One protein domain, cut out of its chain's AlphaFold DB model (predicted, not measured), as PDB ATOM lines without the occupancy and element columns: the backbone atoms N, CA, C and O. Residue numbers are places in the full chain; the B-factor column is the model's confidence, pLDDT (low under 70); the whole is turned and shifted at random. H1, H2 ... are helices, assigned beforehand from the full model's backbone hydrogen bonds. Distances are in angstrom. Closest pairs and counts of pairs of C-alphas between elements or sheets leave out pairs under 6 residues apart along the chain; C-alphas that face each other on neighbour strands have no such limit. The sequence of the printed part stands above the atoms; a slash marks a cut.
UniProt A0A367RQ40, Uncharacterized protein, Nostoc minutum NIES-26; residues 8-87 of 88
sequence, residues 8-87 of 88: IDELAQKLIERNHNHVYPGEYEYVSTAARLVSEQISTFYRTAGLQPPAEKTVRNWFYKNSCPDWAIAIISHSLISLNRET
ATOM      1  N   ILE A   8      12.374 -33.690 -43.257       90.25
ATOM      2  CA  ILE A   8      12.242 -32.528 -44.147       90.25
ATOM      3  C   ILE A   8      11.384 -31.420 -43.515       90.25
ATOM      4  O   ILE A   8      11.695 -30.253 -43.723       90.25
ATOM      5  N   ASP A   9      10.370 -31.751 -42.704       90.81
ATOM      6  CA  ASP A   9       9.578 -30.740 -41.985       90.81
ATOM      7  C   ASP A   9      10.442 -29.997 -40.954       90.81
ATOM      8  O   ASP A   9      10.370 -28.775 -40.859       90.81
ATOM      9  N   GLU A  10      11.318 -30.705 -40.232       91.44
ATOM     10  CA  GLU A  10      12.244 -30.090 -39.266       91.44
ATOM     11  C   GLU A  10      13.216 -29.107 -39.934       91.44
ATOM     12  O   GLU A  10      13.465 -28.011 -39.426       91.44
ATOM     13  N   LEU A  11      13.775 -29.485 -41.086       92.31
ATOM     14  CA  LEU A  11      14.686 -28.622 -41.837       92.31
ATOM     15  C   LEU A  11      13.954 -27.441 -42.480       92.31
ATOM     16  O   LEU A  11      14.460 -26.319 -42.459       92.31
ATOM     17  N   ALA A  12      12.758 -27.675 -43.020       92.81
ATOM     18  CA  ALA A  12      11.930 -26.620 -43.583       92.81
ATOM     19  C   ALA A  12      11.492 -25.611 -42.517       92.81
ATOM     20  O   ALA A  12      11.540 -24.412 -42.771       92.81
ATOM     21  N   GLN A  13      11.145 -26.073 -41.313       93.06
ATOM     22  CA  GLN A  13      10.790 -25.203 -40.194       93.06
ATOM     23  C   GLN A  13      11.938 -24.246 -39.841       93.06
ATOM     24  O   GLN A  13      11.726 -23.040 -39.748       93.06
ATOM     25  N   LYS A  14      13.177 -24.750 -39.770       91.81
ATOM     26  CA  LYS A  14      14.370 -23.912 -39.549       91.81
ATOM     27  C   LYS A  14      14.583 -22.873 -40.654       91.81
ATOM     28  O   LYS A  14      15.029 -21.761 -40.376       91.81
ATOM     29  N   LEU A  15      14.285 -23.224 -41.908       91.62
ATOM     30  CA  LEU A  15      14.345 -22.276 -43.026       91.62
ATOM     31  C   LEU A  15      13.261 -21.197 -42.918       91.62
ATOM     32  O   LEU A  15      13.549 -20.029 -43.173       91.62
ATOM     33  N   ILE A  16      12.037 -21.574 -42.541       92.31
ATOM     34  CA  ILE A  16      10.900 -20.660 -42.364       92.31
ATOM     35  C   ILE A  16      11.203 -19.641 -41.261       92.31
ATOM     36  O   ILE A  16      11.108 -18.438 -41.509       92.31
ATOM     37  N   GLU A  17      11.646 -20.117 -40.097       90.75
ATOM     38  CA  GLU A  17      11.996 -19.277 -38.943       90.75
ATOM     39  C   GLU A  17      13.093 -18.263 -39.288       90.75
ATOM     40  O   GLU A  17      12.991 -17.087 -38.944       90.75
ATOM     41  N   ARG A  18      14.114 -18.685 -40.048       86.38
ATOM     42  CA  ARG A  18      15.179 -17.788 -40.521       86.38
ATOM     43  C   ARG A  18      14.720 -16.753 -41.544       86.38
ATOM     44  O   ARG A  18      15.343 -15.706 -41.653       86.38
ATOM     45  N   ASN A  19      13.653 -17.026 -42.288       86.50
ATOM     46  CA  ASN A  19      13.065 -16.070 -43.229       86.50
ATOM     47  C   ASN A  19      12.037 -15.141 -42.554       86.50
ATOM     48  O   ASN A  19      11.247 -14.513 -43.256       86.50
ATOM     49  N   HIS A  20      12.020 -15.073 -41.214       87.06
ATOM     50  CA  HIS A  20      11.061 -14.293 -40.422       87.06
ATOM     51  C   HIS A  20       9.590 -14.602 -40.759       87.06
ATOM     52  O   HIS A  20       8.715 -13.750 -40.621       87.06
ATOM     53  N   ASN A  21       9.321 -15.832 -41.202       87.38
ATOM     54  CA  ASN A  21       7.972 -16.339 -41.415       87.38
ATOM     55  C   ASN A  21       7.541 -17.187 -40.211       87.38
ATOM     56  O   ASN A  21       8.363 -17.833 -39.563       87.38
ATOM     57  N   HIS A  22       6.235 -17.220 -39.943       86.75
ATOM     58  CA  HIS A  22       5.648 -17.921 -38.793       86.75
ATOM     59  C   HIS A  22       4.592 -18.938 -39.230       86.75
ATOM     60  O   HIS A  22       3.481 -18.931 -38.715       86.75
ATOM     61  N   VAL A  23       4.935 -19.778 -40.212       90.19
ATOM     62  CA  VAL A  23       4.052 -20.849 -40.691       90.19
ATOM     63  C   VAL A  23       4.533 -22.190 -40.140       90.19
ATOM     64  O   VAL A  23       5.700 -22.543 -40.302       90.19
ATOM     65  N   TYR A  24       3.637 -22.949 -39.523       88.31
ATOM     66  CA  TYR A  24       3.915 -24.161 -38.760       88.31
ATOM     67  C   TYR A  24       3.324 -25.420 -39.414       88.31
ATOM     68  O   TYR A  24       2.342 -25.347 -40.161       88.31
ATOM     69  N   PRO A  25       3.877 -26.615 -39.122       86.06
ATOM     70  CA  PRO A  25       3.363 -27.865 -39.663       86.06
ATOM     71  C   PRO A  25       1.875 -28.061 -39.343       86.06
ATOM     72  O   PRO A  25       1.471 -28.074 -38.183       86.06
ATOM     73  N   GLY A  26       1.067 -28.266 -40.382       83.12
ATOM     74  CA  GLY A  26      -0.385 -28.443 -40.264       83.12
ATOM     75  C   GLY A  26      -1.198 -27.219 -40.682       83.12
ATOM     76  O   GLY A  26      -2.389 -27.366 -40.951       83.12
ATOM     77  N   GLU A  27      -0.568 -26.051 -40.822       87.38
ATOM     78  CA  GLU A  27      -1.209 -24.886 -41.429       87.38
ATOM     79  C   GLU A  27      -1.337 -25.046 -42.949       87.38
ATOM     80  O   GLU A  27      -0.513 -25.695 -43.603       87.38
ATOM     81  N   TYR A  28      -2.379 -24.437 -43.521       85.56
ATOM     82  CA  TYR A  28      -2.703 -24.549 -44.948       85.56
ATOM     83  C   TYR A  28      -1.531 -24.141 -45.854       85.56
ATOM     84  O   TYR A  28      -1.237 -24.811 -46.846       85.56
ATOM     85  N   GLU A  29      -0.816 -23.078 -45.485       90.25
ATOM     86  CA  GLU A  29       0.270 -22.517 -46.293       90.25
ATOM     87  C   GLU A  29       1.623 -23.198 -46.064       90.25
ATOM     88  O   GLU A  29       2.560 -22.980 -46.835       90.25
ATOM     89  N   TYR A  30       1.733 -24.062 -45.048       92.81
ATOM     90  CA  TYR A  30       3.010 -24.624 -44.609       92.81
ATOM     91  C   TYR A  30       3.759 -25.322 -45.736       92.81
ATOM     92  O   TYR A  30       4.906 -24.990 -46.017       92.81
ATOM     93  N   VAL A  31       3.109 -26.267 -46.420       92.31
ATOM     94  CA  VAL A  31       3.778 -27.082 -47.444       92.31
ATOM     95  C   VAL A  31       4.197 -26.236 -48.649       92.31
ATOM     96  O   VAL A  31       5.254 -26.484 -49.224       92.31
ATOM     97  N   SER A  32       3.411 -25.225 -49.018       93.06
ATOM     98  CA  SER A  32       3.753 -24.309 -50.111       93.06
ATOM     99  C   SER A  32       4.969 -23.452 -49.755       93.06
ATOM    100  O   SER A  32       5.928 -23.397 -50.524       93.06
ATOM    101  N   THR A  33       4.971 -22.849 -48.564       93.94
ATOM    102  CA  THR A  33       6.089 -22.029 -48.074       93.94
ATOM    103  C   THR A  33       7.353 -22.867 -47.887       93.94
ATOM    104  O   THR A  33       8.420 -22.498 -48.380       93.94
ATOM    105  N   ALA A  34       7.231 -24.029 -47.246       93.62
ATOM    106  CA  ALA A  34       8.320 -24.972 -47.034       93.62
ATOM    107  C   ALA A  34       8.931 -25.447 -48.361       93.62
ATOM    108  O   ALA A  34      10.150 -25.407 -48.528       93.62
ATOM    109  N   ALA A  35       8.099 -25.860 -49.324       94.56
ATOM    110  CA  ALA A  35       8.573 -26.339 -50.620       94.56
ATOM    111  C   ALA A  35       9.299 -25.246 -51.408       94.56
ATOM    112  O   ALA A  35      10.339 -25.536 -51.997       94.56
ATOM    113  N   ARG A  36       8.805 -24.000 -51.375       95.19
ATOM    114  CA  ARG A  36       9.464 -22.858 -52.019       95.19
ATOM    115  C   ARG A  36      10.865 -22.629 -51.451       95.19
ATOM    116  O   ARG A  36      11.836 -22.654 -52.203       95.19
ATOM    117  N   LEU A  37      10.980 -22.487 -50.129       94.38
ATOM    118  CA  LEU A  37      12.263 -22.218 -49.467       94.38
ATOM    119  C   LEU A  37      13.262 -23.363 -49.661       94.38
ATOM    120  O   LEU A  37      14.435 -23.131 -49.950       94.38
ATOM    121  N   VAL A  38      12.809 -24.614 -49.555       94.44
ATOM    122  CA  VAL A  38      13.661 -25.781 -49.828       94.44
ATOM    123  C   VAL A  38      14.108 -25.805 -51.293       94.44
ATOM    124  O   VAL A  38      15.281 -26.059 -51.577       94.44
ATOM    125  N   SER A  39      13.200 -25.517 -52.227       94.81
ATOM    126  CA  SER A  39      13.505 -25.478 -53.658       94.81
ATOM    127  C   SER A  39      14.534 -24.399 -53.993       94.81
ATOM    128  O   SER A  39      15.407 -24.640 -54.825       94.81
ATOM    129  N   GLU A  40      14.484 -23.237 -53.338       93.06
ATOM    130  CA  GLU A  40      15.487 -22.174 -53.486       93.06
ATOM    131  C   GLU A  40      16.882 -22.659 -53.063       93.06
ATOM    132  O   GLU A  40      17.839 -22.514 -53.826       93.06
ATOM    133  N   GLN A  41      17.000 -23.322 -51.905       92.38
ATOM    134  CA  GLN A  41      18.285 -23.854 -51.426       92.38
ATOM    135  C   GLN A  41      18.870 -24.909 -52.370       92.38
ATOM    136  O   GLN A  41      20.053 -24.863 -52.718       92.38
ATOM    137  N   ILE A  42      18.031 -25.837 -52.831       92.75
ATOM    138  CA  ILE A  42      18.446 -26.876 -53.777       92.75
ATOM    139  C   ILE A  42      18.826 -26.252 -55.121       92.75
ATOM    140  O   ILE A  42      19.844 -26.619 -55.702       92.75
ATOM    141  N   SER A  43      18.058 -25.276 -55.601       92.31
ATOM    142  CA  SER A  43      18.348 -24.588 -56.861       92.31
ATOM    143  C   SER A  43      19.692 -23.874 -56.824       92.31
ATOM    144  O   SER A  43      20.438 -23.947 -57.799       92.31
ATOM    145  N   THR A  44      20.035 -23.231 -55.708       90.56
ATOM    146  CA  THR A  44      21.344 -22.592 -55.526       90.56
ATOM    147  C   THR A  44      22.478 -23.609 -55.628       90.56
ATOM    148  O   THR A  44      23.417 -23.389 -56.391       90.56
ATOM    149  N   PHE A  45      22.366 -24.753 -54.948       90.50
ATOM    150  CA  PHE A  45      23.370 -25.820 -55.028       90.50
ATOM    151  C   PHE A  45      23.494 -26.422 -56.439       90.50
ATOM    152  O   PHE A  45      24.584 -26.710 -56.918       90.50
ATOM    153  N   TYR A  46      22.379 -26.613 -57.140       91.44
ATOM    154  CA  TYR A  46      22.409 -27.172 -58.495       91.44
ATOM    155  C   TYR A  46      22.992 -26.191 -59.513       91.44
ATOM    156  O   TYR A  46      23.728 -26.606 -60.409       91.44
ATOM    157  N   ARG A  47      22.721 -24.889 -59.354       89.25
ATOM    158  CA  ARG A  47      23.300 -23.840 -60.204       89.25
ATOM    159  C   ARG A  47      24.817 -23.777 -60.082       89.25
ATOM    160  O   ARG A  47      25.477 -23.628 -61.106       89.25
ATOM    161  N   THR A  48      25.379 -23.933 -58.882       86.25
ATOM    162  CA  THR A  48      26.843 -23.971 -58.711       86.25
ATOM    163  C   THR A  48      27.471 -25.214 -59.342       86.25
ATOM    164  O   THR A  48      28.611 -25.153 -59.793       86.25
ATOM    165  N   ALA A  49      26.724 -26.316 -59.439       85.06
ATOM    166  CA  ALA A  49      27.154 -27.552 -60.091       85.06
ATOM    167  C   ALA A  49      26.886 -27.600 -61.612       85.06
ATOM    168  O   ALA A  49      27.259 -28.576 -62.259       85.06
ATOM    169  N   GLY A  50      26.215 -26.597 -62.194       88.88
ATOM    170  CA  GLY A  50      25.805 -26.615 -63.605       88.88
ATOM    171  C   GLY A  50      24.734 -27.665 -63.938       88.88
ATOM    172  O   GLY A  50      24.588 -28.058 -65.094       88.88
ATOM    173  N   LEU A  51      23.990 -28.138 -62.934       90.12
ATOM    174  CA  LEU A  51      22.948 -29.160 -63.068       90.12
ATOM    175  C   LEU A  51      21.545 -28.539 -63.038       90.12
ATOM    176  O   LEU A  51      21.343 -27.422 -62.560       90.12
ATOM    177  N   GLN A  52      20.543 -29.288 -63.507       89.81
ATOM    178  CA  GLN A  52      19.140 -28.869 -63.419       89.81
ATOM    179  C   GLN A  52      18.505 -29.314 -62.094       89.81
ATOM    180  O   GLN A  52      18.495 -30.515 -61.809       89.81
ATOM    181  N   PRO A  53      17.966 -28.384 -61.279       91.50
ATOM    182  CA  PRO A  53      17.299 -28.740 -60.034       91.50
ATOM    183  C   PRO A  53      15.959 -29.447 -60.287       91.50
ATOM    184  O   PRO A  53      15.332 -29.248 -61.332       91.50
ATOM    185  N   PRO A  54      15.467 -30.245 -59.322       91.75
ATOM    186  CA  PRO A  54      14.114 -30.781 -59.382       91.75
ATOM    187  C   PRO A  54      13.079 -29.648 -59.374       91.75
ATOM    188  O   PRO A  54      13.246 -28.638 -58.697       91.75
ATOM    189  N   ALA A  55      11.967 -29.847 -60.083       92.75
ATOM    190  CA  ALA A  55      10.849 -28.910 -60.050       92.75
ATOM    191  C   ALA A  55      10.265 -28.775 -58.631       92.75
ATOM    192  O   ALA A  55      10.179 -29.759 -57.893       92.75
ATOM    193  N   GLU A  56       9.752 -27.593 -58.283       92.44
ATOM    194  CA  GLU A  56       9.142 -27.337 -56.968       92.44
ATOM    195  C   GLU A  56       8.006 -28.327 -56.652       92.44
ATOM    196  O   GLU A  56       7.877 -28.792 -55.523       92.44
ATOM    197  N   LYS A  57       7.222 -28.748 -57.656       92.25
ATOM    198  CA  LYS A  57       6.191 -29.793 -57.497       92.25
ATOM    199  C   LYS A  57       6.771 -31.105 -56.949       92.25
ATOM    200  O   LYS A  57       6.125 -31.778 -56.149       92.25
ATOM    201  N   THR A  58       7.979 -31.471 -57.373       92.56
ATOM    202  CA  THR A  58       8.694 -32.653 -56.876       92.56
ATOM    203  C   THR A  58       9.106 -32.459 -55.422       92.56
ATOM    204  O   THR A  58       8.851 -33.343 -54.608       92.56
ATOM    205  N   VAL A  59       9.650 -31.288 -55.081       92.62
ATOM    206  CA  VAL A  59      10.012 -30.928 -53.700       92.62
ATOM    207  C   VAL A  59       8.782 -30.963 -52.789       92.62
ATOM    208  O   VAL A  59       8.802 -31.575 -51.724       92.62
ATOM    209  N   ARG A  60       7.665 -30.395 -53.247       92.50
ATOM    210  CA  ARG A  60       6.380 -30.396 -52.540       92.50
ATOM    211  C   ARG A  60       5.882 -31.811 -52.242       92.50
ATOM    212  O   ARG A  60       5.386 -32.082 -51.150       92.50
ATOM    213  N   ASN A  61       6.058 -32.739 -53.182       92.19
ATOM    214  CA  ASN A  61       5.669 -34.137 -52.994       92.19
ATOM    215  C   ASN A  61       6.460 -34.851 -51.888       92.19
ATOM    216  O   ASN A  61       5.935 -35.802 -51.306       92.19
ATOM    217  N   TRP A  62       7.683 -34.414 -51.574       92.50
ATOM    218  CA  TRP A  62       8.477 -35.015 -50.497       92.50
ATOM    219  C   TRP A  62       7.814 -34.860 -49.131       92.50
ATOM    220  O   TRP A  62       7.882 -35.789 -48.326       92.50
ATOM    221  N   PHE A  63       7.109 -33.748 -48.912       89.12
ATOM    222  CA  PHE A  63       6.340 -33.511 -47.695       89.12
ATOM    223  C   PHE A  63       5.166 -34.502 -47.588       89.12
ATOM    224  O   PHE A  63       5.002 -35.188 -46.582       89.12
ATOM    225  N   TYR A  64       4.384 -34.689 -48.650       87.00
ATOM    226  CA  TYR A  64       3.216 -35.577 -48.582       87.00
ATOM    227  C   TYR A  64       3.565 -37.064 -48.506       87.00
ATOM    228  O   TYR A  64       2.908 -37.812 -47.785       87.00
ATOM    229  N   LYS A  65       4.582 -37.505 -49.250       82.81
ATOM    230  CA  LYS A  65       4.918 -38.932 -49.375       82.81
ATOM    231  C   LYS A  65       6.001 -39.397 -48.401       82.81
ATOM    232  O   LYS A  65       6.382 -40.562 -48.450       82.81
ATOM    233  N   ASN A  66       6.528 -38.502 -47.558       71.12
ATOM    234  CA  ASN A  66       7.692 -38.765 -46.705       71.12
ATOM    235  C   ASN A  66       8.839 -39.445 -47.483       71.12
ATOM    236  O   ASN A  66       9.448 -40.408 -47.030       71.12
ATOM    237  N   SER A  67       9.061 -38.988 -48.715       81.25
ATOM    238  CA  SER A  67       9.997 -39.588 -49.677       81.25
ATOM    239  C   SER A  67      11.087 -38.589 -50.063       81.25
ATOM    240  O   SER A  67      11.471 -38.509 -51.228       81.25
ATOM    241  N   CYS A  68      11.520 -37.756 -49.111       89.00
ATOM    242  CA  CYS A  68      12.632 -36.842 -49.344       89.00
ATOM    243  C   CYS A  68      13.927 -37.657 -49.503       89.00
ATOM    244  O   CYS A  68      14.250 -38.423 -48.595       89.00
ATOM    245  N   PRO A  69      14.663 -37.520 -50.618       91.50
ATOM    246  CA  PRO A  69      15.936 -38.207 -50.794       91.50
ATOM    247  C   PRO A  69      17.000 -37.723 -49.801       91.50
ATOM    248  O   PRO A  69      17.095 -36.526 -49.526       91.50
ATOM    249  N   ASP A  70      17.877 -38.620 -49.346       91.56
ATOM    250  CA  ASP A  70      18.938 -38.283 -48.382       91.56
ATOM    251  C   ASP A  70      19.902 -37.199 -48.888       91.56
ATOM    252  O   ASP A  70      20.349 -36.348 -48.119       91.56
ATOM    253  N   TRP A  71      20.182 -37.166 -50.195       92.12
ATOM    254  CA  TRP A  71      21.023 -36.121 -50.784       92.12
ATOM    255  C   TRP A  71      20.388 -34.728 -50.651       92.12
ATOM    256  O   TRP A  71      21.096 -33.749 -50.427       92.12
ATOM    257  N   ALA A  72      19.057 -34.621 -50.735       91.88
ATOM    258  CA  ALA A  72      18.358 -33.345 -50.600       91.88
ATOM    259  C   ALA A  72      18.422 -32.860 -49.147       91.88
ATOM    260  O   ALA A  72      18.713 -31.692 -48.894       91.88
ATOM    261  N   ILE A  73      18.250 -33.780 -48.192       92.25
ATOM    262  CA  ILE A  73      18.452 -33.526 -46.759       92.25
ATOM    263  C   ILE A  73      19.870 -33.005 -46.490       92.25
ATOM    264  O   ILE A  73      20.031 -32.037 -45.743       92.25
ATOM    265  N   ALA A  74      20.890 -33.609 -47.110       91.50
ATOM    266  CA  ALA A  74      22.280 -33.182 -46.966       91.50
ATOM    267  C   ALA A  74      22.509 -31.758 -47.499       91.50
ATOM    268  O   ALA A  74      23.106 -30.944 -46.795       91.50
ATOM    269  N   ILE A  75      21.979 -31.426 -48.683       91.00
ATOM    270  CA  ILE A  75      22.082 -30.076 -49.266       91.00
ATOM    271  C   ILE A  75      21.427 -29.034 -48.355       91.00
ATOM    272  O   ILE A  75      22.059 -28.039 -48.012       91.00
ATOM    273  N   ILE A  76      20.184 -29.270 -47.919       92.31
ATOM    274  CA  ILE A  76      19.447 -28.317 -47.075       92.31
ATOM    275  C   ILE A  76      20.172 -28.109 -45.739       92.31
ATOM    276  O   ILE A  76      20.312 -26.980 -45.268       92.31
ATOM    277  N   SER A  77      20.668 -29.196 -45.143       91.31
ATOM    278  CA  SER A  77      21.427 -29.138 -43.890       91.31
ATOM    279  C   SER A  77      22.727 -28.353 -44.060       91.31
ATOM    280  O   SER A  77      23.049 -27.518 -43.219       91.31
ATOM    281  N   HIS A  78      23.451 -28.578 -45.160       87.94
ATOM    282  CA  HIS A  78      24.664 -27.833 -45.479       87.94
ATOM    283  C   HIS A  78      24.372 -26.338 -45.652       87.94
ATOM    284  O   HIS A  78      25.045 -25.519 -45.032       87.94
ATOM    285  N   SER A  79      23.332 -25.973 -46.410       85.69
ATOM    286  CA  SER A  79      22.917 -24.574 -46.566       85.69
ATOM    287  C   SER A  79      22.601 -23.911 -45.226       85.69
ATOM    288  O   SER A  79      23.080 -22.813 -44.959       85.69
ATOM    289  N   LEU A  80      21.856 -24.586 -44.343       86.00
ATOM    290  CA  LEU A  80      21.546 -24.072 -43.004       86.00
ATOM    291  C   LEU A  80      22.801 -23.854 -42.142       86.00
ATOM    292  O   LEU A  80      22.848 -22.908 -41.359       86.00
ATOM    293  N   ILE A  81      23.817 -24.715 -42.268       85.75
ATOM    294  CA  ILE A  81      25.089 -24.571 -41.543       85.75
ATOM    295  C   ILE A  81      25.908 -23.410 -42.111       85.75
ATOM    296  O   ILE A  81      26.393 -22.586 -41.337       85.75
ATOM    297  N   SER A  82      26.049 -23.320 -43.435       77.75
ATOM    298  CA  SER A  82      26.788 -22.233 -44.087       77.75
ATOM    299  C   SER A  82      26.189 -20.872 -43.747       77.75
ATOM    300  O   SER A  82      26.905 -19.989 -43.287       77.75
ATOM    301  N   LEU A  83      24.861 -20.753 -43.826       66.44
ATOM    302  CA  LEU A  83      24.147 -19.522 -43.484       66.44
ATOM    303  C   LEU A  83      24.232 -19.170 -41.984       66.44
ATOM    304  O   LEU A  83      23.978 -18.026 -41.619       66.44
ATOM    305  N   ASN A  84      24.514 -20.123 -41.086       66.31
ATOM    306  CA  ASN A  84      24.759 -19.833 -39.663       66.31
ATOM    307  C   ASN A  84      26.145 -19.221 -39.426       66.31
ATOM    308  O   ASN A  84      26.307 -18.467 -38.472       66.31
ATOM    309  N   ARG A  85      27.131 -19.531 -40.276       61.91
ATOM    310  CA  ARG A  85      28.500 -19.008 -40.157       61.91
ATOM    311  C   ARG A  85      28.638 -17.567 -40.644       61.91
ATOM    312  O   ARG A  85      29.560 -16.891 -40.222       61.91
ATOM    313  N   GLU A  86      27.740 -17.106 -41.513       57.12
ATOM    314  CA  GLU A  86      27.737 -15.730 -42.034       57.12
ATOM    315  C   GLU A  86      27.047 -14.730 -41.091       57.12
ATOM    316  O   GLU A  86      27.216 -13.524 -41.236       57.12
ATOM    317  N   THR A  87      26.269 -15.224 -40.123       51.50
ATOM    318  CA  THR A  87      25.508 -14.413 -39.156       51.50
ATOM    319  C   THR A  87      26.088 -14.440 -37.735       51.50
ATOM    320  O   THR A  87      25.421 -13.964 -36.818       51.50
TER     321      THR A  87
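What this domain is: This is residues 8 to 87 of the 88 residues of an uncharacterized protein of Nostoc minutum NIES-26 (UniProt A0A367RQ40). H1 and H4 lie side by side, run the same way and cross one side of the long helix H2 at nearly right angles. H3 packs on the first half of H2, with its last residues near the start of H1. The 80 printed residues hold four named helices, H1, H2, H3 and H4 in chain order, and no named strand; the class is all helix. The whole is compact, with a radius of gyration of the C-alphas of 12.1 A, and only just flat, spanning 34 by 30 by 17 A.

How they stand to each other: H1, residues 8 to 18, and H2, residues 30 to 48, are the hub, touching three helices each. H1 touches residues 33 to 38 of H2 alone, about perpendicular at 87 degrees; the closest C-alphas, of Ala 12 and Ala 34, are 5.3 A apart. H3, residues 56 to 65, touches residues 31 to 39 of H2 alone at a steep tilt of 53 degrees, opposite ways; the C-alphas of Ala 35 and Arg 60 come closest, at 5.0 A. H1 and H3 only just touch, only at their ends, with 3 pairs of C-alphas within 8 A, the closest being Ile 8 and Phe 63 at 7.0 A. H4, residues 70 to 85, touches H1 with residues 73 to 80 alone, at a shallow tilt of 22 degrees, the same way; the C-alphas of Ile 8 and Ile 73 come closest, at 6.8 A. Residues 72 to 79 of H4 touch residues 38 to 45 of H2, about perpendicular at 84 degrees; the closest C-alphas, of Gln 41 and Ile 76, are 6.3 A apart. H3 and H4 are apart. The packing is mostly crossed, with one of four tilted pairs shallow. Every O i to N i+4 pair is within hydrogen-bond range in H1, H2 and H4, and 4 of 6 in H3.

Where its parts are: H1 begins at C-alpha 8, (12.242, -32.528, -44.147). H2 measures 27.7 A from C-alpha 30, (3.010, -24.624, -44.609), to C-alpha 48. H3 measures 14.5 A, and H4 23.0 A, ending at C-alpha 85, (28.500, -19.008, -40.157).

The domain as a whole: The C-alphas farthest apart, of Gly 26 and Gly 50, are 35.1 A apart. The printed part has no cut. The link H1 to H2 is long, H2 to H3 short, and H3 to H4 tight. Mean pLDDT of the printed part is 88.1, and residues 83 to 87 are under 70.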